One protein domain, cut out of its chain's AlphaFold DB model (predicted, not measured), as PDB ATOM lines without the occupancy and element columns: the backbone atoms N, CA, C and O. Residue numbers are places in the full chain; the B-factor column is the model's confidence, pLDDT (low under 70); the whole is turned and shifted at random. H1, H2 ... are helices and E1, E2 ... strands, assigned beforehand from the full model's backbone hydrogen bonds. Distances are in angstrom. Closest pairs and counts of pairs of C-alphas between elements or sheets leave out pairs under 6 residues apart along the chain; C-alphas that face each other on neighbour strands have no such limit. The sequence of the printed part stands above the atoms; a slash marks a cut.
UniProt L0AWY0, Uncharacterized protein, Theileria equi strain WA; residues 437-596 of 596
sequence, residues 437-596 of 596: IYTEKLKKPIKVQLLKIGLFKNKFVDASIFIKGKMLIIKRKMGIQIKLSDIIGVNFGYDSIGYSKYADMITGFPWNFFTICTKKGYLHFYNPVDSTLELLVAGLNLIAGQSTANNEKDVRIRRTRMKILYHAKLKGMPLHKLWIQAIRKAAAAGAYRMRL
ATOM      1  N   ILE A 437      -5.059   0.220  18.328       30.48
ATOM      2  CA  ILE A 437      -5.768  -0.742  19.194       30.48
ATOM      3  C   ILE A 437      -4.911  -1.949  19.642       30.48
ATOM      4  O   ILE A 437      -5.240  -2.519  20.675       30.48
ATOM      5  N   TYR A 438      -3.777  -2.294  19.014       27.20
ATOM      6  CA  TYR A 438      -2.853  -3.313  19.555       27.20
ATOM      7  C   TYR A 438      -1.386  -3.041  19.181       27.20
ATOM      8  O   TYR A 438      -0.861  -3.561  18.204       27.20
ATOM      9  N   THR A 439      -0.704  -2.269  20.026       23.88
ATOM     10  CA  THR A 439       0.676  -2.562  20.435       23.88
ATOM     11  C   THR A 439       0.829  -2.154  21.893       23.88
ATOM     12  O   THR A 439       0.538  -1.025  22.288       23.88
ATOM     13  N   GLU A 440       1.334  -3.075  22.697       28.92
ATOM     14  CA  GLU A 440       1.627  -2.951  24.126       28.92
ATOM     15  C   GLU A 440       2.736  -1.917  24.443       28.92
ATOM     16  O   GLU A 440       3.242  -1.839  25.557       28.92
ATOM     17  N   LYS A 441       3.127  -1.070  23.477       27.72
ATOM     18  CA  LYS A 441       4.195  -0.064  23.603       27.72
ATOM     19  C   LYS A 441       3.905   1.224  22.809       27.72
ATOM     20  O   LYS A 441       4.761   1.718  22.078       27.72
ATOM     21  N   LEU A 442       2.738   1.853  22.983       29.23
ATOM     22  CA  LEU A 442       2.566   3.253  22.556       29.23
ATOM     23  C   LEU A 442       3.319   4.199  23.508       29.23
ATOM     24  O   LEU A 442       2.784   4.670  24.512       29.23
ATOM     25  N   LYS A 443       4.563   4.549  23.151       32.47
ATOM     26  CA  LYS A 443       5.324   5.638  23.795       32.47
ATOM     27  C   LYS A 443       4.711   7.037  23.546       32.47
ATOM     28  O   LYS A 443       5.173   7.999  24.156       32.47
ATOM     29  N   LYS A 444       3.687   7.192  22.684       30.62
ATOM     30  CA  LYS A 444       3.048   8.491  22.371       30.62
ATOM     31  C   LYS A 444       1.506   8.406  22.292       30.62
ATOM     32  O   LYS A 444       0.994   7.509  21.631       30.62
ATOM     33  N   PRO A 445       0.759   9.327  22.937       35.69
ATOM     34  CA  PRO A 445      -0.709   9.344  22.929       35.69
ATOM     35  C   PRO A 445      -1.288   9.910  21.618       35.69
ATOM     36  O   PRO A 445      -0.808  10.927  21.119       35.69
ATOM     37  N   ILE A 446      -2.363   9.302  21.099       41.38
ATOM     38  CA  ILE A 446      -3.114   9.808  19.931       41.38
ATOM     39  C   ILE A 446      -3.940  11.018  20.361       41.38
ATOM     40  O   ILE A 446      -4.738  10.917  21.289       41.38
ATOM     41  N   LYS A 447      -3.745  12.161  19.700       38.62
ATOM     42  CA  LYS A 447      -4.461  13.410  19.978       38.62
ATOM     43  C   LYS A 447      -5.461  13.678  18.863       38.62
ATOM     44  O   LYS A 447      -5.050  14.043  17.767       38.62
ATOM     45  N   VAL A 448      -6.753  13.568  19.152       48.34
ATOM     46  CA  VAL A 448      -7.796  14.075  18.252       48.34
ATOM     47  C   VAL A 448      -8.422  15.299  18.903       48.34
ATOM     48  O   VAL A 448      -8.959  15.212  20.007       48.34
ATOM     49  N   GLN A 449      -8.309  16.459  18.259       44.22
ATOM     50  CA  GLN A 449      -9.038  17.650  18.690       44.22
ATOM     51  C   GLN A 449     -10.508  17.478  18.318       44.22
ATOM     52  O   GLN A 449     -10.839  17.274  17.155       44.22
ATOM     53  N   LEU A 450     -11.379  17.525  19.319       52.56
ATOM     54  CA  LEU A 450     -12.820  17.433  19.155       52.56
ATOM     55  C   LEU A 450     -13.479  18.584  19.908       52.56
ATOM     56  O   LEU A 450     -13.018  19.017  20.962       52.56
ATOM     57  N   LEU A 451     -14.587  19.092  19.387       44.50
ATOM     58  CA  LEU A 451     -15.371  20.080  20.112       44.50
ATOM     59  C   LEU A 451     -16.294  19.325  21.065       44.50
ATOM     60  O   LEU A 451     -17.208  18.608  20.645       44.50
ATOM     61  N   LYS A 452     -16.033  19.453  22.370       44.94
ATOM     62  CA  LYS A 452     -16.945  18.937  23.390       44.94
ATOM     63  C   LYS A 452     -18.052  19.957  23.609       44.94
ATOM     64  O   LYS A 452     -17.781  21.117  23.928       44.94
ATOM     65  N   ILE A 453     -19.293  19.492  23.537       48.62
ATOM     66  CA  ILE A 453     -20.457  20.302  23.879       48.62
ATOM     67  C   ILE A 453     -20.701  20.136  25.384       48.62
ATOM     68  O   ILE A 453     -20.945  19.035  25.878       48.62
ATOM     69  N   GLY A 454     -20.516  21.213  26.149       38.53
ATOM     70  CA  GLY A 454     -20.711  21.211  27.598       38.53
ATOM     71  C   GLY A 454     -22.123  21.646  27.990       38.53
ATOM     72  O   GLY A 454     -22.593  22.672  27.515       38.53
ATOM     73  N   LEU A 455     -22.749  20.921  28.924       36.59
ATOM     74  CA  LEU A 455     -24.065  21.246  29.503       36.59
ATOM     75  C   LEU A 455     -24.081  22.534  30.353       36.59
ATOM     76  O   LEU A 455     -25.141  23.105  30.578       36.59
ATOM     77  N   PHE A 456     -22.925  23.025  30.812       31.86
ATOM     78  CA  PHE A 456     -22.840  24.255  31.604       31.86
ATOM     79  C   PHE A 456     -22.481  25.463  30.721       31.86
ATOM     80  O   PHE A 456     -21.356  25.564  30.225       31.86
ATOM     81  N   LYS A 457     -23.429  26.408  30.604       37.22
ATOM     82  CA  LYS A 457     -23.337  27.735  29.948       37.22
ATOM     83  C   LYS A 457     -23.370  27.789  28.408       37.22
ATOM     84  O   LYS A 457     -22.997  28.828  27.874       37.22
ATOM     85  N   ASN A 458     -23.789  26.739  27.692       41.31
ATOM     86  CA  ASN A 458     -23.870  26.739  26.213       41.31
ATOM     87  C   ASN A 458     -22.578  27.219  25.515       41.31
ATOM     88  O   ASN A 458     -22.621  27.884  24.484       41.31
ATOM     89  N   LYS A 459     -21.403  26.926  26.090       40.69
ATOM     90  CA  LYS A 459     -20.109  27.287  25.493       40.69
ATOM     91  C   LYS A 459     -19.461  26.059  24.869       40.69
ATOM     92  O   LYS A 459     -19.294  25.036  25.540       40.69
ATOM     93  N   PHE A 460     -19.053  26.192  23.610       43.62
ATOM     94  CA  PHE A 460     -18.185  25.233  22.937       43.62
ATOM     95  C   PHE A 460     -16.806  25.278  23.554       43.62
ATOM     96  O   PHE A 460     -16.268  26.351  23.832       43.62
ATOM     97  N   VAL A 461     -16.246  24.102  23.811       50.41
ATOM     98  CA  VAL A 461     -14.910  24.016  24.379       50.41
ATOM     99  C   VAL A 461     -14.129  22.971  23.619       50.41
ATOM    100  O   VAL A 461     -14.542  21.812  23.544       50.41
ATOM    101  N   ASP A 462     -12.976  23.391  23.106       51.72
ATOM    102  CA  ASP A 462     -11.994  22.479  22.543       51.72
ATOM    103  C   ASP A 462     -11.619  21.430  23.584       51.72
ATOM    104  O   ASP A 462     -11.146  21.722  24.689       51.72
ATOM    105  N   ALA A 463     -11.858  20.179  23.227       59.50
ATOM    106  CA  ALA A 463     -11.527  19.024  24.023       59.50
ATOM    107  C   ALA A 463     -10.702  18.076  23.166       59.50
ATOM    108  O   ALA A 463     -11.143  17.532  22.163       59.50
ATOM    109  N   SER A 464      -9.465  17.842  23.573       67.44
ATOM    110  CA  SER A 464      -8.683  16.802  22.918       67.44
ATOM    111  C   SER A 464      -9.061  15.456  23.530       67.44
ATOM    112  O   SER A 464      -8.955  15.279  24.747       67.44
ATOM    113  N   ILE A 465      -9.513  14.523  22.697       66.38
ATOM    114  CA  ILE A 465      -9.702  13.129  23.087       66.38
ATOM    115  C   ILE A 465      -8.399  12.385  22.828       66.38
ATOM    116  O   ILE A 465      -7.793  12.499  21.761       66.38
ATOM    117  N   PHE A 466      -7.983  11.629  23.836       71.88
ATOM    118  CA  PHE A 466      -6.849  10.729  23.787       71.88
ATOM    119  C   PHE A 466      -7.295   9.354  24.245       71.88
ATOM    120  O   PHE A 466      -8.005   9.230  25.240       71.88
ATOM    121  N   ILE A 467      -6.825   8.321  23.567       65.19
ATOM    122  CA  ILE A 467      -6.916   6.955  24.071       65.19
ATOM    123  C   ILE A 467      -5.541   6.621  24.648       65.19
ATOM    124  O   ILE A 467      -4.526   6.758  23.963       65.19
ATOM    125  N   LYS A 468      -5.491   6.266  25.935       69.62
ATOM    126  CA  LYS A 468      -4.259   5.862  26.626       69.62
ATOM    127  C   LYS A 468      -4.537   4.583  27.413       69.62
ATOM    128  O   LYS A 468      -5.165   4.628  28.470       69.62
ATOM    129  N   GLY A 469      -4.075   3.448  26.895       74.19
ATOM    130  CA  GLY A 469      -4.405   2.133  27.453       74.19
ATOM    131  C   GLY A 469      -5.916   1.880  27.419       74.19
ATOM    132  O   GLY A 469      -6.566   2.140  26.413       74.19
ATOM    133  N   LYS A 470      -6.492   1.438  28.545       74.06
ATOM    134  CA  LYS A 470      -7.938   1.158  28.698       74.06
ATOM    135  C   LYS A 470      -8.793   2.399  29.019       74.06
ATOM    136  O   LYS A 470      -9.952   2.268  29.416       74.06
ATOM    137  N   MET A 471      -8.226   3.599  28.883       62.69
ATOM    138  CA  MET A 471      -8.878   4.861  29.234       62.69
ATOM    139  C   MET A 471      -9.057   5.759  28.010       62.69
ATOM    140  O   MET A 471      -8.099   6.054  27.290       62.69
ATOM    141  N   LEU A 472     -10.272   6.278  27.846       69.94
ATOM    142  CA  LEU A 472     -10.562   7.449  27.030       69.94
ATOM    143  C   LEU A 472     -10.372   8.695  27.899       69.94
ATOM    144  O   LEU A 472     -11.160   8.987  28.800       69.94
ATOM    145  N   ILE A 473      -9.300   9.433  27.648       69.38
ATOM    146  CA  ILE A 473      -8.980  10.673  28.344       69.38
ATOM    147  C   ILE A 473      -9.460  11.837  27.488       69.38
ATOM    148  O   ILE A 473      -8.912  12.125  26.429       69.38
ATOM    149  N   ILE A 474     -10.448  12.565  27.987       72.75
ATOM    150  CA  ILE A 474     -10.898  13.819  27.399       72.75
ATOM    151  C   ILE A 474     -10.189  14.941  28.153       72.75
ATOM    152  O   ILE A 474     -10.632  15.374  29.226       72.75
ATOM    153  N   LYS A 475      -9.059  15.425  27.618       61.62
ATOM    154  CA  LYS A 475      -8.369  16.553  28.250       61.62
ATOM    155  C   LYS A 475      -9.157  17.834  28.005       61.62
ATOM    156  O   LYS A 475      -9.169  18.394  26.910       61.62
ATOM    157  N   ARG A 476      -9.739  18.311  29.099       65.81
ATOM    158  CA  ARG A 476     -10.045  19.716  29.385       65.81
ATOM    159  C   ARG A 476      -9.243  20.116  30.634       65.81
ATOM    160  O   ARG A 476      -8.687  19.239  31.293       65.81
ATOM    161  N   LYS A 477      -9.287  21.395  31.036       48.31
ATOM    162  CA  LYS A 477      -8.910  21.882  32.385       48.31
ATOM    163  C   LYS A 477      -9.402  20.998  33.557       48.31
ATOM    164  O   LYS A 477      -8.828  21.096  34.627       48.31
ATOM    165  N   MET A 478     -10.423  20.146  33.367       47.41
ATOM    166  CA  MET A 478     -10.970  19.233  34.393       47.41
ATOM    167  C   MET A 478     -10.665  17.734  34.179       47.41
ATOM    168  O   MET A 478     -11.158  16.917  34.940       47.41
ATOM    169  N   GLY A 479      -9.902  17.355  33.143       61.50
ATOM    170  CA  GLY A 479      -9.398  15.983  32.952       61.50
ATOM    171  C   GLY A 479     -10.436  14.861  33.092       61.50
ATOM    172  O   GLY A 479     -10.273  13.988  33.937       61.50
ATOM    173  N   ILE A 480     -11.490  14.858  32.268       74.62
ATOM    174  CA  ILE A 480     -12.507  13.799  32.340       74.62
ATOM    175  C   ILE A 480     -11.916  12.518  31.760       74.62
ATOM    176  O   ILE A 480     -11.537  12.474  30.590       74.62
ATOM    177  N   GLN A 481     -11.842  11.484  32.588       75.94
ATOM    178  CA  GLN A 481     -11.367  10.163  32.202       75.94
ATOM    179  C   GLN A 481     -12.533   9.180  32.231       75.94
ATOM    180  O   GLN A 481     -13.270   9.110  33.214       75.94
ATOM    181  N   ILE A 482     -12.702   8.434  31.147       79.50
ATOM    182  CA  ILE A 482     -13.760   7.438  30.987       79.50
ATOM    183  C   ILE A 482     -13.067   6.112  30.720       79.50
ATOM    184  O   ILE A 482     -12.207   6.031  29.841       79.50
ATOM    185  N   LYS A 483     -13.413   5.074  31.479       79.25
ATOM    186  CA  LYS A 483     -12.939   3.726  31.163       79.25
ATOM    187  C   LYS A 483     -13.602   3.285  29.866       79.25
ATOM    188  O   LYS A 483     -14.802   3.475  29.699       79.25
ATOM    189  N   LEU A 484     -12.847   2.672  28.960       81.31
ATOM    190  CA  LEU A 484     -13.410   2.167  27.705       81.31
ATOM    191  C   LEU A 484     -14.526   1.135  27.949       81.31
ATOM    192  O   LEU A 484     -15.522   1.143  27.240       81.31
ATOM    193  N   SER A 485     -14.416   0.347  29.022       82.06
ATOM    194  CA  SER A 485     -15.449  -0.592  29.490       82.06
ATOM    195  C   SER A 485     -16.754   0.064  29.952       82.06
ATOM    196  O   SER A 485     -17.764  -0.616  30.116       82.06
ATOM    197  N   ASP A 486     -16.727   1.365  30.250       87.62
ATOM    198  CA  ASP A 486     -17.921   2.099  30.668       87.62
ATOM    199  C   ASP A 486     -18.720   2.598  29.464       87.62
ATOM    200  O   ASP A 486     -19.827   3.097  29.659       87.62
ATOM    201  N   ILE A 487     -18.178   2.485  28.246       89.38
ATOM    202  CA  ILE A 487     -18.861   2.842  27.005       89.38
ATOM    203  C   ILE A 487     -19.827   1.713  26.643       89.38
ATOM    204  O   ILE A 487     -19.416   0.594  26.359       89.38
ATOM    205  N   ILE A 488     -21.119   2.031  26.651       93.25
ATOM    206  CA  ILE A 488     -22.220   1.118  26.315       93.25
ATOM    207  C   ILE A 488     -22.482   1.132  24.801       93.25
ATOM    208  O   ILE A 488     -22.904   0.140  24.212       93.25
ATOM    209  N   GLY A 489     -22.237   2.272  24.155       93.12
ATOM    210  CA  GLY A 489     -22.441   2.435  22.721       93.12
ATOM    211  C   GLY A 489     -22.179   3.855  22.252       93.12
ATOM    212  O   GLY A 489     -21.957   4.764  23.059       93.12
ATOM    213  N   VAL A 490     -22.221   4.050  20.937       93.88
ATOM    214  CA  VAL A 490     -22.128   5.372  20.320       93.88
ATOM    215  C   VAL A 490     -23.299   5.594  19.379       93.88
ATOM    216  O   VAL A 490     -23.414   4.952  18.335       93.88
ATOM    217  N   ASN A 491     -24.127   6.576  19.722       94.12
ATOM    218  CA  ASN A 491     -25.178   7.055  18.839       94.12
ATOM    219  C   ASN A 491     -24.590   8.084  17.872       94.12
ATOM    220  O   ASN A 491     -23.810   8.950  18.272       94.12
ATOM    221  N   PHE A 492     -24.978   8.023  16.605       94.31
ATOM    222  CA  PHE A 492     -24.389   8.828  15.540       94.31
ATOM    223  C   PHE A 492     -25.477   9.447  14.670       94.31
ATOM    224  O   PHE A 492     -26.495   8.815  14.402       94.31
ATOM    225  N   GLY A 493     -25.253  10.668  14.185       94.25
ATOM    226  CA  GLY A 493     -26.188  11.290  13.258       94.25
ATOM    227  C   GLY A 493     -27.453  11.808  13.933       94.25
ATOM    228  O   GLY A 493     -27.395  12.390  15.013       94.25
ATOM    229  N   TYR A 494     -28.601  11.546  13.302       93.19
ATOM    230  CA  TYR A 494     -29.922  11.850  13.865       93.19
ATOM    231  C   TYR A 494     -30.193  11.119  15.189       93.19
ATOM    232  O   TYR A 494     -30.873  11.673  16.044       93.19
ATOM    233  N   ASP A 495     -29.590   9.944  15.396       93.31
ATOM    234  CA  ASP A 495     -29.746   9.154  16.627       93.31
ATOM    235  C   ASP A 495     -28.929   9.735  17.797       93.31
ATOM    236  O   ASP A 495     -29.070   9.339  18.958       93.31
ATOM    237  N   SER A 496     -28.019  10.672  17.505       94.62
ATOM    238  CA  SER A 496     -27.236  11.359  18.523       94.62
ATOM    239  C   SER A 496     -28.144  12.276  19.338       94.62
ATOM    240  O   SER A 496     -28.631  13.288  18.837       94.62
ATOM    241  N   ILE A 497     -28.271  12.004  20.638       92.44
ATOM    242  CA  ILE A 497     -28.948  12.907  21.587       92.44
ATOM    243  C   ILE A 497     -28.345  14.320  21.502       92.44
ATOM    244  O   ILE A 497     -29.054  15.319  21.596       92.44
ATOM    245  N   GLY A 498     -27.037  14.416  21.244       89.00
ATOM    246  CA  GLY A 498     -26.362  15.689  21.013       89.00
ATOM    247  C   GLY A 498     -26.901  16.456  19.803       89.00
ATOM    248  O   GLY A 498     -27.006  17.674  19.870       89.00
ATOM    249  N   TYR A 499     -27.291  15.772  18.726       93.00
ATOM    250  CA  TYR A 499     -27.941  16.432  17.596       93.00
ATOM    251  C   TYR A 499     -29.305  16.983  18.017       93.00
ATOM    252  O   TYR A 499     -29.527  18.181  17.898       93.00
ATOM    253  N   SER A 500     -30.168  16.159  18.622       89.06
ATOM    254  CA  SER A 500     -31.508  16.603  19.054       89.06
ATOM    255  C   SER A 500     -31.489  17.816  19.994       89.06
ATOM    256  O   SER A 500     -32.374  18.658  19.924       89.06
ATOM    257  N   LYS A 501     -30.464  17.932  20.851       86.38
ATOM    258  CA  LYS A 501     -30.354  19.012  21.843       86.38
ATOM    259  C   LYS A 501     -29.637  20.260  21.339       86.38
ATOM    260  O   LYS A 501     -29.878  21.339  21.870       86.38
ATOM    261  N   TYR A 502     -28.706  20.114  20.397       85.12
ATOM    262  CA  TYR A 502     -27.772  21.187  20.037       85.12
ATOM    263  C   TYR A 502     -27.761  21.530  18.543       85.12
ATOM    264  O   TYR A 502     -26.983  22.397  18.147       85.12
ATOM    265  N   ALA A 503     -28.598  20.891  17.717       84.06
ATOM    266  CA  ALA A 503     -28.682  21.165  16.281       84.06
ATOM    267  C   ALA A 503     -29.028  22.626  15.969       84.06
ATOM    268  O   ALA A 503     -28.480  23.174  15.024       84.06
ATOM    269  N   ASP A 504     -29.869  23.270  16.776       80.88
ATOM    270  CA  ASP A 504     -30.256  24.668  16.537       80.88
ATOM    271  C   ASP A 504     -29.171  25.661  16.980       80.88
ATOM    272  O   ASP A 504     -29.110  26.794  16.509       80.88
ATOM    273  N   MET A 505     -28.278  25.233  17.879       77.56
ATOM    274  CA  MET A 505     -27.201  26.071  18.420       77.56
ATOM    275  C   MET A 505     -25.923  26.018  17.581       77.56
ATOM    276  O   MET A 505     -25.042  26.863  17.737       77.56
ATOM    277  N   ILE A 506     -25.781  25.003  16.728       73.06
ATOM    278  CA  ILE A 506     -24.591  24.760  15.915       73.06
ATOM    279  C   ILE A 506     -25.058  24.697  14.476       73.06
ATOM    280  O   ILE A 506     -25.905  23.878  14.145       73.06
ATOM    281  N   THR A 507     -24.442  25.473  13.588       76.56
ATOM    282  CA  THR A 507     -24.608  25.341  12.131       76.56
ATOM    283  C   THR A 507     -23.930  24.061  11.621       76.56
ATOM    284  O   THR A 507     -23.006  24.071  10.811       76.56
ATOM    285  N   GLY A 508     -24.350  22.928  12.173       79.94
ATOM    286  CA  GLY A 508     -23.741  21.626  12.030       79.94
ATOM    287  C   GLY A 508     -24.698  20.665  11.358       79.94
ATOM    288  O   GLY A 508     -25.890  20.612  11.655       79.94
ATOM    289  N   PHE A 509     -24.162  19.858  10.456       91.31
ATOM    290  CA  PHE A 509     -24.947  18.811   9.828       91.31
ATOM    291  C   PHE A 509     -25.151  17.632  10.787       91.31
ATOM    292  O   PHE A 509     -24.249  17.351  11.576       91.31
ATOM    293  N   PRO A 510     -26.265  16.882  10.687       91.62
ATOM    294  CA  PRO A 510     -26.543  15.753  11.576       91.62
ATOM    295  C   PRO A 510     -25.395  14.749  11.640       91.62
ATOM    296  O   PRO A 510     -25.016  14.294  12.714       91.62
ATOM    297  N   TRP A 511     -24.768  14.462  10.499       94.19
ATOM    298  CA  TRP A 511     -23.649  13.528  10.430       94.19
ATOM    299  C   TRP A 511     -22.358  14.027  11.068       94.19
ATOM    300  O   TRP A 511     -21.414  13.260  11.052       94.19
ATOM    301  N   ASN A 512     -22.291  15.246  11.606       93.00
ATOM    302  CA  ASN A 512     -21.147  15.735  12.380       93.00
ATOM    303  C   ASN A 512     -21.308  15.466  13.886       93.00
ATOM    304  O   ASN A 512     -20.407  15.760  14.671       93.00
ATOM    305  N   PHE A 513     -22.454  14.924  14.309       93.50
ATOM    306  CA  PHE A 513     -22.769  14.682  15.710       93.50
ATOM    307  C   PHE A 513     -22.640  13.212  16.077       93.50
ATOM    308  O   PHE A 513     -23.106  12.320  15.368       93.50
ATOM    309  N   PHE A 514     -22.087  12.971  17.262       95.00
ATOM    310  CA  PHE A 514     -22.140  11.669  17.907       95.00
ATOM    311  C   PHE A 514     -22.236  11.819  19.424       95.00
ATOM    312  O   PHE A 514     -21.796  12.811  20.009       95.00
ATOM    313  N   THR A 515     -22.853  10.837  20.065       95.06
ATOM    314  CA  THR A 515     -23.018  10.770  21.511       95.06
ATOM    315  C   THR A 515     -22.421   9.465  22.000       95.06
ATOM    316  O   THR A 515     -22.861   8.395  21.593       95.06
ATOM    317  N   ILE A 516     -21.431   9.555  22.885       94.00
ATOM    318  CA  ILE A 516     -20.901   8.392  23.596       94.00
ATOM    319  C   ILE A 516     -21.821   8.132  24.786       94.00
ATOM    320  O   ILE A 516     -21.947   8.971  25.684       94.00
ATOM    321  N   CYS A 517     -22.462   6.972  24.779       94.19
ATOM    322  CA  CYS A 517     -23.297   6.484  25.863       94.19
ATOM    323  C   CYS A 517     -22.393   5.757  26.856       94.19
ATOM    324  O   CYS A 517     -21.753   4.765  26.507       94.19
ATOM    325  N   THR A 518     -22.318   6.256  28.085       92.56
ATOM    326  CA  THR A 518     -21.554   5.627  29.165       92.56
ATOM    327  C   THR A 518     -22.478   5.198  30.296       92.56
ATOM    328  O   THR A 518     -23.567   5.749  30.441       92.56
ATOM    329  N   LYS A 519     -22.026   4.292  31.169       90.19
ATOM    330  CA  LYS A 519     -22.762   3.925  32.398       90.19
ATOM    331  C   LYS A 519     -23.126   5.126  33.279       90.19
ATOM    332  O   LYS A 519     -24.110   5.080  34.001       90.19
ATOM    333  N   LYS A 520     -22.332   6.202  33.222       88.44
ATOM    334  CA  LYS A 520     -22.517   7.420  34.027       88.44
ATOM    335  C   LYS A 520     -23.317   8.512  33.309       88.44
ATOM    336  O   LYS A 520     -23.469   9.602  33.852       88.44
ATOM    337  N   GLY A 521     -23.789   8.250  32.091       91.12
ATOM    338  CA  GLY A 521     -24.569   9.190  31.291       91.12
ATOM    339  C   GLY A 521     -24.003   9.419  29.892       91.12
ATOM    340  O   GLY A 521     -23.205   8.634  29.375       91.12
ATOM    341  N   TYR A 522     -24.427  10.518  29.273       90.75
ATOM    342  CA  TYR A 522     -24.186  10.800  27.859       90.75
ATOM    343  C   TYR A 522     -23.153  11.902  27.661       90.75
ATOM    344  O   TYR A 522     -23.156  12.926  28.347       90.75
ATOM    345  N   LEU A 523     -22.276  11.704  26.681       89.44
ATOM    346  CA  LEU A 523     -21.278  12.688  26.286       89.44
ATOM    347  C   LEU A 523     -21.471  13.042  24.821       89.44
ATOM    348  O   LEU A 523     -21.325  12.191  23.947       89.44
ATOM    349  N   HIS A 524     -21.794  14.305  24.570       90.44
ATOM    350  CA  HIS A 524     -22.122  14.807  23.243       90.44
ATOM    351  C   HIS A 524     -20.903  15.464  22.597       90.44
ATOM    352  O   HIS A 524     -20.231  16.308  23.204       90.44
ATOM    353  N   PHE A 525     -20.639  15.084  21.353       89.88
ATOM    354  CA  PHE A 525     -19.502  15.561  20.585       89.88
ATOM    355  C   PHE A 525     -19.942  16.049  19.213       89.88
ATOM    356  O   PHE A 525     -20.855  15.496  18.591       89.88
ATOM    357  N   TYR A 526     -19.229  17.070  18.748       88.38
ATOM    358  CA  TYR A 526     -19.305  17.578  17.392       88.38
ATOM    359  C   TYR A 526     -17.937  17.426  16.732       88.38
ATOM    360  O   TYR A 526     -16.918  17.860  17.282       88.38
ATOM    361  N   ASN A 527     -17.913  16.801  15.560       87.81
ATOM    362  CA  ASN A 527     -16.717  16.673  14.748       87.81
ATOM    363  C   ASN A 527     -16.977  17.240  13.345       87.81
ATOM    364  O   ASN A 527     -17.741  16.641  12.588       87.81
ATOM    365  N   PRO A 528     -16.346  18.368  12.976       82.81
ATOM    366  CA  PRO A 528     -16.522  18.954  11.652       82.81
ATOM    367  C   PRO A 528     -15.814  18.155  10.547       82.81
ATOM    368  O   PRO A 528     -16.111  18.358   9.371       82.81
ATOM    369  N   VAL A 529     -14.871  17.270  10.895       85.06
ATOM    370  CA  VAL A 529     -14.062  16.530   9.924       85.06
ATOM    371  C   VAL A 529     -14.629  15.132   9.707       85.06
ATOM    372  O   VAL A 529     -14.391  14.187  10.464       85.06
ATOM    373  N   ASP A 530     -15.319  15.011   8.580       83.75
ATOM    374  CA  ASP A 530     -16.004  13.826   8.079       83.75
ATOM    375  C   ASP A 530     -15.202  12.513   8.195       83.75
ATOM    376  O   ASP A 530     -15.745  11.490   8.609       83.75
ATOM    377  N   SER A 531     -13.927  12.501   7.799       80.12
ATOM    378  CA  SER A 531     -13.101  11.282   7.778       80.12
ATOM    379  C   SER A 531     -12.763  10.781   9.183       80.12
ATOM    380  O   SER A 531     -12.845   9.588   9.462       80.12
ATOM    381  N   THR A 532     -12.426  11.697  10.091       82.12
ATOM    382  CA  THR A 532     -12.079  11.345  11.474       82.12
ATOM    383  C   THR A 532     -13.285  10.852  12.261       82.12
ATOM    384  O   THR A 532     -13.147   9.994  13.128       82.12
ATOM    385  N   LEU A 533     -14.476  11.351  11.939       87.12
ATOM    386  CA  LEU A 533     -15.705  10.961  12.609       87.12
ATOM    387  C   LEU A 533     -16.117   9.519  12.303       87.12
ATOM    388  O   LEU A 533     -16.505   8.806  13.223       87.12
ATOM    389  N   GLU A 534     -15.991   9.080  11.046       87.06
ATOM    390  CA  GLU A 534     -16.265   7.685  10.670       87.06
ATOM    391  C   GLU A 534     -15.399   6.718  11.487       87.06
ATOM    392  O   GLU A 534     -15.919   5.781  12.091       87.06
ATOM    393  N   LEU A 535     -14.093   6.998  11.562       83.88
ATOM    394  CA  LEU A 535     -13.130   6.187  12.309       83.88
ATOM    395  C   LEU A 535     -13.406   6.202  13.814       83.88
ATOM    396  O   LEU A 535     -13.328   5.161  14.463       83.88
ATOM    397  N   LEU A 536     -13.756   7.363  14.373       87.00
ATOM    398  CA  LEU A 536     -14.081   7.501  15.794       87.00
ATOM    399  C   LEU A 536     -15.335   6.715  16.169       87.00
ATOM    400  O   LEU A 536     -15.313   5.964  17.139       87.00
ATOM    401  N   VAL A 537     -16.421   6.872  15.411       91.44
ATOM    402  CA  VAL A 537     -17.692   6.194  15.696       91.44
ATOM    403  C   VAL A 537     -17.537   4.685  15.533       91.44
ATOM    404  O   VAL A 537     -17.959   3.939  16.414       91.44
ATOM    405  N   ALA A 538     -16.890   4.230  14.455       87.81
ATOM    406  CA  ALA A 538     -16.632   2.809  14.237       87.81
ATOM    407  C   ALA A 538     -15.728   2.223  15.337       87.81
ATOM    408  O   ALA A 538     -16.064   1.205  15.937       87.81
ATOM    409  N   GLY A 539     -14.618   2.897  15.660       85.81
ATOM    410  CA  GLY A 539     -13.675   2.442  16.682       85.81
ATOM    411  C   GLY A 539     -14.289   2.385  18.080       85.81
ATOM    412  O   GLY A 539     -14.090   1.414  18.804       85.81
ATOM    413  N   LEU A 540     -15.085   3.386  18.460       88.62
ATOM    414  CA  LEU A 540     -15.752   3.403  19.761       88.62
ATOM    415  C   LEU A 540     -16.889   2.377  19.855       88.62
ATOM    416  O   LEU A 540     -17.068   1.788  20.916       88.62
ATOM    417  N   ASN A 541     -17.626   2.121  18.771       88.75
ATOM    418  CA  ASN A 541     -18.634   1.055  18.746       88.75
ATOM    419  C   ASN A 541     -18.007  -0.340  18.839       88.75
ATOM    420  O   ASN A 541     -18.553  -1.205  19.524       88.75
ATOM    421  N   LEU A 542     -16.841  -0.546  18.219       83.75
ATOM    422  CA  LEU A 542     -16.071  -1.779  18.374       83.75
ATOM    423  C   LEU A 542     -15.634  -1.975  19.833       83.75
ATOM    424  O   LEU A 542     -15.808  -3.055  20.391       83.75
ATOM    425  N   ILE A 543     -15.133  -0.913  20.471       83.19
ATOM    426  CA  ILE A 543     -14.760  -0.917  21.893       83.19
ATOM    427  C   ILE A 543     -15.967  -1.203  22.797       83.19
ATOM    428  O   ILE A 543     -15.831  -1.912  23.789       83.19
ATOM    429  N   ALA A 544     -17.144  -0.688  22.443       85.62
ATOM    430  CA  ALA A 544     -18.392  -0.932  23.161       85.62
ATOM    431  C   ALA A 544     -18.941  -2.364  22.984       85.62
ATOM    432  O   ALA A 544     -20.027  -2.664  23.472       85.62
ATOM    433  N   GLY A 545     -18.242  -3.243  22.254       79.62
ATOM    434  CA  GLY A 545     -18.691  -4.612  21.991       79.62
ATOM    435  C   GLY A 545     -19.831  -4.711  20.972       79.62
ATOM    436  O   GLY A 545     -20.394  -5.787  20.787       79.62
ATOM    437  N   GLN A 546     -20.161  -3.630  20.257       77.56
ATOM    438  CA  GLN A 546     -21.185  -3.621  19.204       77.56
ATOM    439  C   GLN A 546     -20.595  -4.107  17.867       77.56
ATOM    440  O   GLN A 546     -20.591  -3.395  16.861       77.56
ATOM    441  N   SER A 547     -20.030  -5.315  17.883       54.06
ATOM    442  CA  SER A 547     -19.096  -5.823  16.869       54.06
ATOM    443  C   SER A 547     -19.727  -6.240  15.533       54.06
ATOM    444  O   SER A 547     -18.987  -6.431  14.572       54.06
ATOM    445  N   THR A 548     -21.048  -6.398  15.420       49.03
ATOM    446  CA  THR A 548     -21.658  -6.993  14.210       49.03
ATOM    447  C   THR A 548     -22.436  -6.014  13.328       49.03
ATOM    448  O   THR A 548     -22.704  -6.340  12.177       49.03
ATOM    449  N   ALA A 549     -22.757  -4.804  13.806       51.94
ATOM    450  CA  ALA A 549     -23.655  -3.874  13.100       51.94
ATOM    451  C   ALA A 549     -23.030  -2.519  12.702       51.94
ATOM    452  O   ALA A 549     -23.726  -1.663  12.151       51.94
ATOM    453  N   ASN A 550     -21.753  -2.280  13.022       61.09
ATOM    454  CA  ASN A 550     -21.144  -0.945  12.973       61.09
ATOM    455  C   ASN A 550     -19.721  -0.947  12.384       61.09
ATOM    456  O   ASN A 550     -18.837  -0.256  12.895       61.09
ATOM    457  N   ASN A 551     -19.483  -1.692  11.301       75.62
ATOM    458  CA  ASN A 551     -18.207  -1.585  10.591       75.62
ATOM    459  C   ASN A 551     -18.066  -0.188   9.953       75.62
ATOM    460  O   ASN A 551     -19.054   0.508   9.719       75.62
ATOM    461  N   GLU A 552     -16.841   0.238   9.621       80.19
ATOM    462  CA  GLU A 552     -16.581   1.550   8.987       80.19
ATOM    463  C   GLU A 552     -17.468   1.777   7.746       80.19
ATOM    464  O   GLU A 552     -18.001   2.869   7.531       80.19
ATOM    465  N   LYS A 553     -17.698   0.712   6.963       83.06
ATOM    466  CA  LYS A 553     -18.635   0.719   5.831       83.06
ATOM    467  C   LYS A 553     -20.060   1.082   6.247       83.06
ATOM    468  O   LYS A 553     -20.687   1.877   5.553       83.06
ATOM    469  N   ASP A 554     -20.560   0.548   7.353       83.44
ATOM    470  CA  ASP A 554     -21.928   0.794   7.815       83.44
ATOM    471  C   ASP A 554     -22.085   2.231   8.293       83.44
ATOM    472  O   ASP A 554     -23.051   2.902   7.926       83.44
ATOM    473  N   VAL A 555     -21.095   2.748   9.029       86.38
ATOM    474  CA  VAL A 555     -21.057   4.158   9.442       86.38
ATOM    475  C   VAL A 555     -21.046   5.070   8.212       86.38
ATOM    476  O   VAL A 555     -21.824   6.025   8.141       86.38
ATOM    477  N   ARG A 556     -20.256   4.732   7.185       87.44
ATOM    478  CA  ARG A 556     -20.216   5.460   5.909       87.44
ATOM    479  C   ARG A 556     -21.540   5.401   5.149       87.44
ATOM    480  O   ARG A 556     -21.986   6.421   4.615       87.44
ATOM    481  N   ILE A 557     -22.192   4.239   5.102       86.44
ATOM    482  CA  ILE A 557     -23.500   4.065   4.457       86.44
ATOM    483  C   ILE A 557     -24.559   4.881   5.200       86.44
ATOM    484  O   ILE A 557     -25.290   5.643   4.564       86.44
ATOM    485  N   ARG A 558     -24.615   4.795   6.536       88.00
ATOM    486  CA  ARG A 558     -25.538   5.591   7.361       88.00
ATOM    487  C   ARG A 558     -25.311   7.078   7.152       88.00
ATOM    488  O   ARG A 558     -26.263   7.798   6.870       88.00
ATOM    489  N   ARG A 559     -24.059   7.537   7.180       89.94
ATOM    490  CA  ARG A 559     -23.714   8.931   6.882       89.94
ATOM    491  C   ARG A 559     -24.200   9.359   5.500       89.94
ATOM    492  O   ARG A 559     -24.801  10.420   5.356       89.94
ATOM    493  N   THR A 560     -23.953   8.541   4.482       88.06
ATOM    494  CA  THR A 560     -24.386   8.831   3.109       88.06
ATOM    495  C   THR A 560     -25.908   8.945   3.034       88.06
ATOM    496  O   THR A 560     -26.419   9.913   2.475       88.06
ATOM    497  N   ARG A 561     -26.641   8.029   3.683       86.88
ATOM    498  CA  ARG A 561     -28.104   8.105   3.807       86.88
ATOM    499  C   ARG A 561     -28.543   9.401   4.487       86.88
ATOM    500  O   ARG A 561     -29.437  10.065   3.974       86.88
ATOM    501  N   MET A 562     -27.888   9.815   5.573       91.69
ATOM    502  CA  MET A 562     -28.197  11.079   6.257       91.69
ATOM    503  C   MET A 562     -27.964  12.301   5.369       91.69
ATOM    504  O   MET A 562     -28.804  13.197   5.357       91.69
ATOM    505  N   LYS A 563     -26.867  12.335   4.601       90.25
ATOM    506  CA  LYS A 563     -26.583  13.418   3.643       90.25
ATOM    507  C   LYS A 563     -27.669  13.526   2.577       90.25
ATOM    508  O   LYS A 563     -28.145  14.623   2.292       90.25
ATOM    509  N   ILE A 564     -28.097  12.387   2.036       87.06
ATOM    510  CA  ILE A 564     -29.184  12.312   1.052       87.06
ATOM    511  C   ILE A 564     -30.501  12.789   1.678       87.06
ATOM    512  O   ILE A 564     -31.159  13.656   1.111       87.06
ATOM    513  N   LEU A 565     -30.861  12.292   2.865       87.12
ATOM    514  CA  LEU A 565     -32.072  12.695   3.592       87.12
ATOM    515  C   LEU A 565     -32.092  14.196   3.898       87.12
ATOM    516  O   LEU A 565     -33.094  14.869   3.667       87.12
ATOM    517  N   TYR A 566     -30.975  14.734   4.379       89.62
ATOM    518  CA  TYR A 566     -30.842  16.151   4.695       89.62
ATOM    519  C   TYR A 566     -30.981  17.022   3.444       89.62
ATOM    520  O   TYR A 566     -31.720  18.004   3.439       89.62
ATOM    521  N   HIS A 567     -30.335  16.629   2.346       87.00
ATOM    522  CA  HIS A 567     -30.465  17.331   1.077       87.00
ATOM    523  C   HIS A 567     -31.893  17.217   0.502       87.00
ATOM    524  O   HIS A 567     -32.384  18.167  -0.109       87.00
ATOM    525  N   ALA A 568     -32.581  16.087   0.685       88.69
ATOM    526  CA  ALA A 568     -33.987  15.935   0.305       88.69
ATOM    527  C   ALA A 568     -34.872  16.927   1.077       88.69
ATOM    528  O   ALA A 568     -35.642  17.664   0.462       88.69
ATOM    529  N   LYS A 569     -34.674  17.009   2.402       88.31
ATOM    530  CA  LYS A 569     -35.369  17.947   3.297       88.31
ATOM    531  C   LYS A 569     -35.135  19.401   2.885       88.31
ATOM    532  O   LYS A 569     -36.102  20.133   2.710       88.31
ATOM    533  N   LEU A 570     -33.880  19.794   2.646       89.19
ATOM    534  CA  LEU A 570     -33.537  21.157   2.215       89.19
ATOM    535  C   LEU A 570     -34.192  21.558   0.889       89.19
ATOM    536  O   LEU A 570     -34.521  22.722   0.697       89.19
ATOM    537  N   LYS A 571     -34.379  20.609  -0.034       90.38
ATOM    538  CA  LYS A 571     -35.006  20.876  -1.336       90.38
ATOM    539  C   LYS A 571     -36.523  20.687  -1.348       90.38
ATOM    540  O   LYS A 571     -37.110  20.778  -2.424       90.38
ATOM    541  N   GLY A 572     -37.148  20.358  -0.213       92.94
ATOM    542  CA  GLY A 572     -38.571  20.001  -0.166       92.94
ATOM    543  C   GLY A 572     -38.923  18.829  -1.091       92.94
ATOM    544  O   GLY A 572     -40.034  18.744  -1.605       92.94
ATOM    545  N   MET A 573     -37.958  17.947  -1.370       93.31
ATOM    546  CA  MET A 573     -38.106  16.871  -2.344       93.31
ATOM    547  C   MET A 573     -38.329  15.542  -1.616       93.31
ATOM    548  O   MET A 573     -37.555  15.210  -0.718       93.31
ATOM    549  N   PRO A 574     -39.321  14.726  -2.013       89.88
ATOM    550  CA  PRO A 574     -39.481  13.400  -1.435       89.88
ATOM    551  C   PRO A 574     -38.275  12.513  -1.779       89.88
ATOM    552  O   PRO A 574     -37.743  12.555  -2.892       89.88
ATOM    553  N   LEU A 575     -37.863  11.676  -0.823       82.19
ATOM    554  CA  LEU A 575     -36.628  10.886  -0.883       82.19
ATOM    555  C   LEU A 575     -36.507  10.032  -2.158       82.19
ATOM    556  O   LEU A 575     -35.428   9.954  -2.744       82.19
ATOM    557  N   HIS A 576     -37.613   9.443  -2.626       84.38
ATOM    558  CA  HIS A 576     -37.630   8.631  -3.848       84.38
ATOM    559  C   HIS A 576     -37.242   9.444  -5.098       84.38
ATOM    560  O   HIS A 576     -36.483   8.955  -5.932       84.38
ATOM    561  N   LYS A 577     -37.681  10.711  -5.213       85.06
ATOM    562  CA  LYS A 577     -37.318  11.580  -6.348       85.06
ATOM    563  C   LYS A 577     -35.832  11.918  -6.332       85.06
ATOM    564  O   LYS A 577     -35.205  11.930  -7.390       85.06
ATOM    565  N   LEU A 578     -35.259  12.139  -5.148       83.75
ATOM    566  CA  LEU A 578     -33.830  12.414  -5.012       83.75
ATOM    567  C   LEU A 578     -32.986  11.195  -5.413       83.75
ATOM    568  O   LEU A 578     -32.010  11.352  -6.144       83.75
ATOM    569  N   TRP A 579     -33.386   9.985  -5.007       77.94
ATOM    570  CA  TRP A 579     -32.724   8.748  -5.438       77.94
ATOM    571  C   TRP A 579     -32.805   8.540  -6.948       77.94
ATOM    572  O   TRP A 579     -31.781   8.268  -7.571       77.94
ATOM    573  N   ILE A 580     -33.974   8.748  -7.559       81.44
ATOM    574  CA  ILE A 580     -34.133   8.664  -9.018       81.44
ATOM    575  C   ILE A 580     -33.201   9.663  -9.721       81.44
ATOM    576  O   ILE A 580     -32.540   9.309 -10.696       81.44
ATOM    577  N   GLN A 581     -33.088  10.898  -9.220       84.12
ATOM    578  CA  GLN A 581     -32.162  11.889  -9.778       84.12
ATOM    579  C   GLN A 581     -30.691  11.496  -9.596       84.12
ATOM    580  O   GLN A 581     -29.898  11.669 -10.522       84.12
ATOM    581  N   ALA A 582     -30.320  10.960  -8.432       76.81
ATOM    582  CA  ALA A 582     -28.962  10.500  -8.159       76.81
ATOM    583  C   ALA A 582     -28.573   9.328  -9.074       76.81
ATOM    584  O   ALA A 582     -27.502   9.363  -9.676       76.81
ATOM    585  N   ILE A 583     -29.465   8.346  -9.247       76.50
ATOM    586  CA  ILE A 583     -29.274   7.205 -10.153       76.50
ATOM    587  C   ILE A 583     -29.139   7.691 -11.598       76.50
ATOM    588  O   ILE A 583     -28.194   7.305 -12.277       76.50
ATOM    589  N   ARG A 584     -30.014   8.596 -12.058       83.69
ATOM    590  CA  ARG A 584     -29.927   9.176 -13.411       83.69
ATOM    591  C   ARG A 584     -28.602   9.904 -13.643       83.69
ATOM    592  O   ARG A 584     -27.986   9.719 -14.687       83.69
ATOM    593  N   LYS A 585     -28.132  10.693 -12.669       81.19
ATOM    594  CA  LYS A 585     -26.829  11.373 -12.756       81.19
ATOM    595  C   LYS A 585     -25.656  10.394 -12.739       81.19
ATOM    596  O   LYS A 585     -24.715  10.582 -13.502       81.19
ATOM    597  N   ALA A 586     -25.709   9.356 -11.906       72.88
ATOM    598  CA  ALA A 586     -24.675   8.327 -11.847       72.88
ATOM    599  C   ALA A 586     -24.609   7.516 -13.151       72.88
ATOM    600  O   ALA A 586     -23.519   7.302 -13.677       72.88
ATOM    601  N   ALA A 587     -25.761   7.136 -13.710       76.75
ATOM    602  CA  ALA A 587     -25.857   6.455 -14.997       76.75
ATOM    603  C   ALA A 587     -25.326   7.331 -16.143       76.75
ATOM    604  O   ALA A 587     -24.546   6.853 -16.962       76.75
ATOM    605  N   ALA A 588     -25.662   8.626 -16.158       81.31
ATOM    606  CA  ALA A 588     -25.128   9.572 -17.138       81.31
ATOM    607  C   ALA A 588     -23.600   9.737 -17.022       81.31
ATOM    608  O   ALA A 588     -22.903   9.727 -18.033       81.31
ATOM    609  N   ALA A 589     -23.063   9.826 -15.801       78.31
ATOM    610  CA  ALA A 589     -21.620   9.899 -15.566       78.31
ATOM    611  C   ALA A 589     -20.889   8.596 -15.944       78.31
ATOM    612  O   ALA A 589     -19.781   8.640 -16.475       78.31
ATOM    613  N   GLY A 590     -21.512   7.438 -15.700       75.75
ATOM    614  CA  GLY A 590     -21.004   6.131 -16.119       75.75
ATOM    615  C   GLY A 590     -20.987   5.968 -17.639       75.75
ATOM    616  O   GLY A 590     -19.979   5.546 -18.194       75.75
ATOM    617  N   ALA A 591     -22.055   6.388 -18.322       65.81
ATOM    618  CA  ALA A 591     -22.122   6.404 -19.783       65.81
ATOM    619  C   ALA A 591     -21.070   7.339 -20.403       65.81
ATOM    620  O   ALA A 591     -20.500   7.018 -21.440       65.81
ATOM    621  N   TYR A 592     -20.767   8.463 -19.747       57.78
ATOM    622  CA  TYR A 592     -19.700   9.372 -20.173       57.78
ATOM    623  C   TYR A 592     -18.305   8.749 -20.007       57.78
ATOM    624  O   TYR A 592     -17.454   8.911 -20.870       57.78
ATOM    625  N   ARG A 593     -18.083   7.972 -18.936       56.03
ATOM    626  CA  ARG A 593     -16.832   7.228 -18.703       56.03
ATOM    627  C   ARG A 593     -16.610   6.033 -19.625       56.03
ATOM    628  O   ARG A 593     -15.477   5.598 -19.715       56.03
ATOM    629  N   MET A 594     -17.658   5.486 -20.237       47.94
ATOM    630  CA  MET A 594     -17.524   4.423 -21.244       47.94
ATOM    631  C   MET A 594     -17.371   4.969 -22.670       47.94
ATOM    632  O   MET A 594     -17.127   4.197 -23.590       47.94
ATOM    633  N   ARG A 595     -17.546   6.284 -22.867       48.19
ATOM    634  CA  ARG A 595     -17.300   6.969 -24.148       48.19
ATOM    635  C   ARG A 595     -15.911   7.610 -24.247       48.19
ATOM    636  O   ARG A 595     -15.532   8.000 -25.345       48.19
ATOM    637  N   LEU A 596     -15.215   7.759 -23.121       43.00
ATOM    638  CA  LEU A 596     -13.796   8.121 -23.031       43.00
ATOM    639  C   LEU A 596     -12.974   6.837 -22.959       43.00
ATOM    640  O   LEU A 596     -11.862   6.841 -23.523       43.00
TER     641      LEU A 596
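Overview. This is residues 437 to 596 of the 596 residues of an uncharacterized protein of Theileria equi strain WA (UniProt L0AWY0). A seven-stranded sheet, strongly twisted and curled like part of a barrel, has H2 packed over one face and the short H1 over the other. From H2 the long helices H3 and H4 lead away from the sheet as an arm with a corner between them, and residues 583 to 596 stick out at its end. The printed part has 160 residues, with four named helices and seven named strands in the order E1 E2 E3 E4 E5 H1 E6 E7 H2 H3 H4. The antiparallel sheet has the order E4 E3 E2 E1 E7 E6 E5, and the class is mixed, helices and strands. The whole is only just loose, close to compact, with a radius of gyration of the C-alphas of 18.5 A and spans of 56 by 40 by 26 A.

Along the chain. E1, residues 446 to 453, begins at C-alpha 446 (-3.114, 9.808, 19.931) and is 20.7 A long; E2, residues 460 to 468, is 24.1 A long. E3 is residues 471 to 475, E4 480 to 483, E5 487 to 492, E6 513 to 518 and E7 521 to 526. H1 is residues 497 to 502. H2, residues 530 to 543, is 20.2 A long; H3, residues 552 to 570, is 26.8 A long. H4, residues 575 to 593, is 26.9 A long and ends at C-alpha 593 (-16.832, 7.228, -18.703).

Arrangement. E1 to E4 form a meander, each strand the antiparallel neighbour of the one before; N 463 and O 450 are 2.8 A apart. E1 and E7 are antiparallel neighbours, with N 526 and O 451 at 3.2 A, within hydrogen-bond range. E6 and E7 are a hairpin, with N 516 and O 523 at 2.8 A. The edge strands E4 and E5 meet only through their link. H2 and H1 make three layers with the sheet, helices on both its faces. H2 is on the sheet at a height of 8.3 A and runs along the strands; C-alphas 489 and 541 are its closest to E5, 5.7 A. H1 has a height of 7.7 A. H2 residues 534 to 538 touch H3 at a steep tilt of 50 degrees; the closest C-alphas, Ala 538 and Glu 552, are 5.4 A apart. H3 residues 564 to 568 touch H4 at a steep tilt of 67 degrees, closest at C-alphas 568 and 575, 5.8 A. H2 and H4 are apart. Every O i to N i+4 pair is within hydrogen-bond range in H1, H3 and H4, and 9 of 10 in H2.

Size, cuts and confidence. The C-alphas farthest apart, those of Met 478 and Arg 595, are 60.1 A apart. The printed part has no cut, and no link is long. Mean pLDDT of the printed part is 74.2; it is under 70 in 49 residues, among them 437 to 465 and 591 to 596.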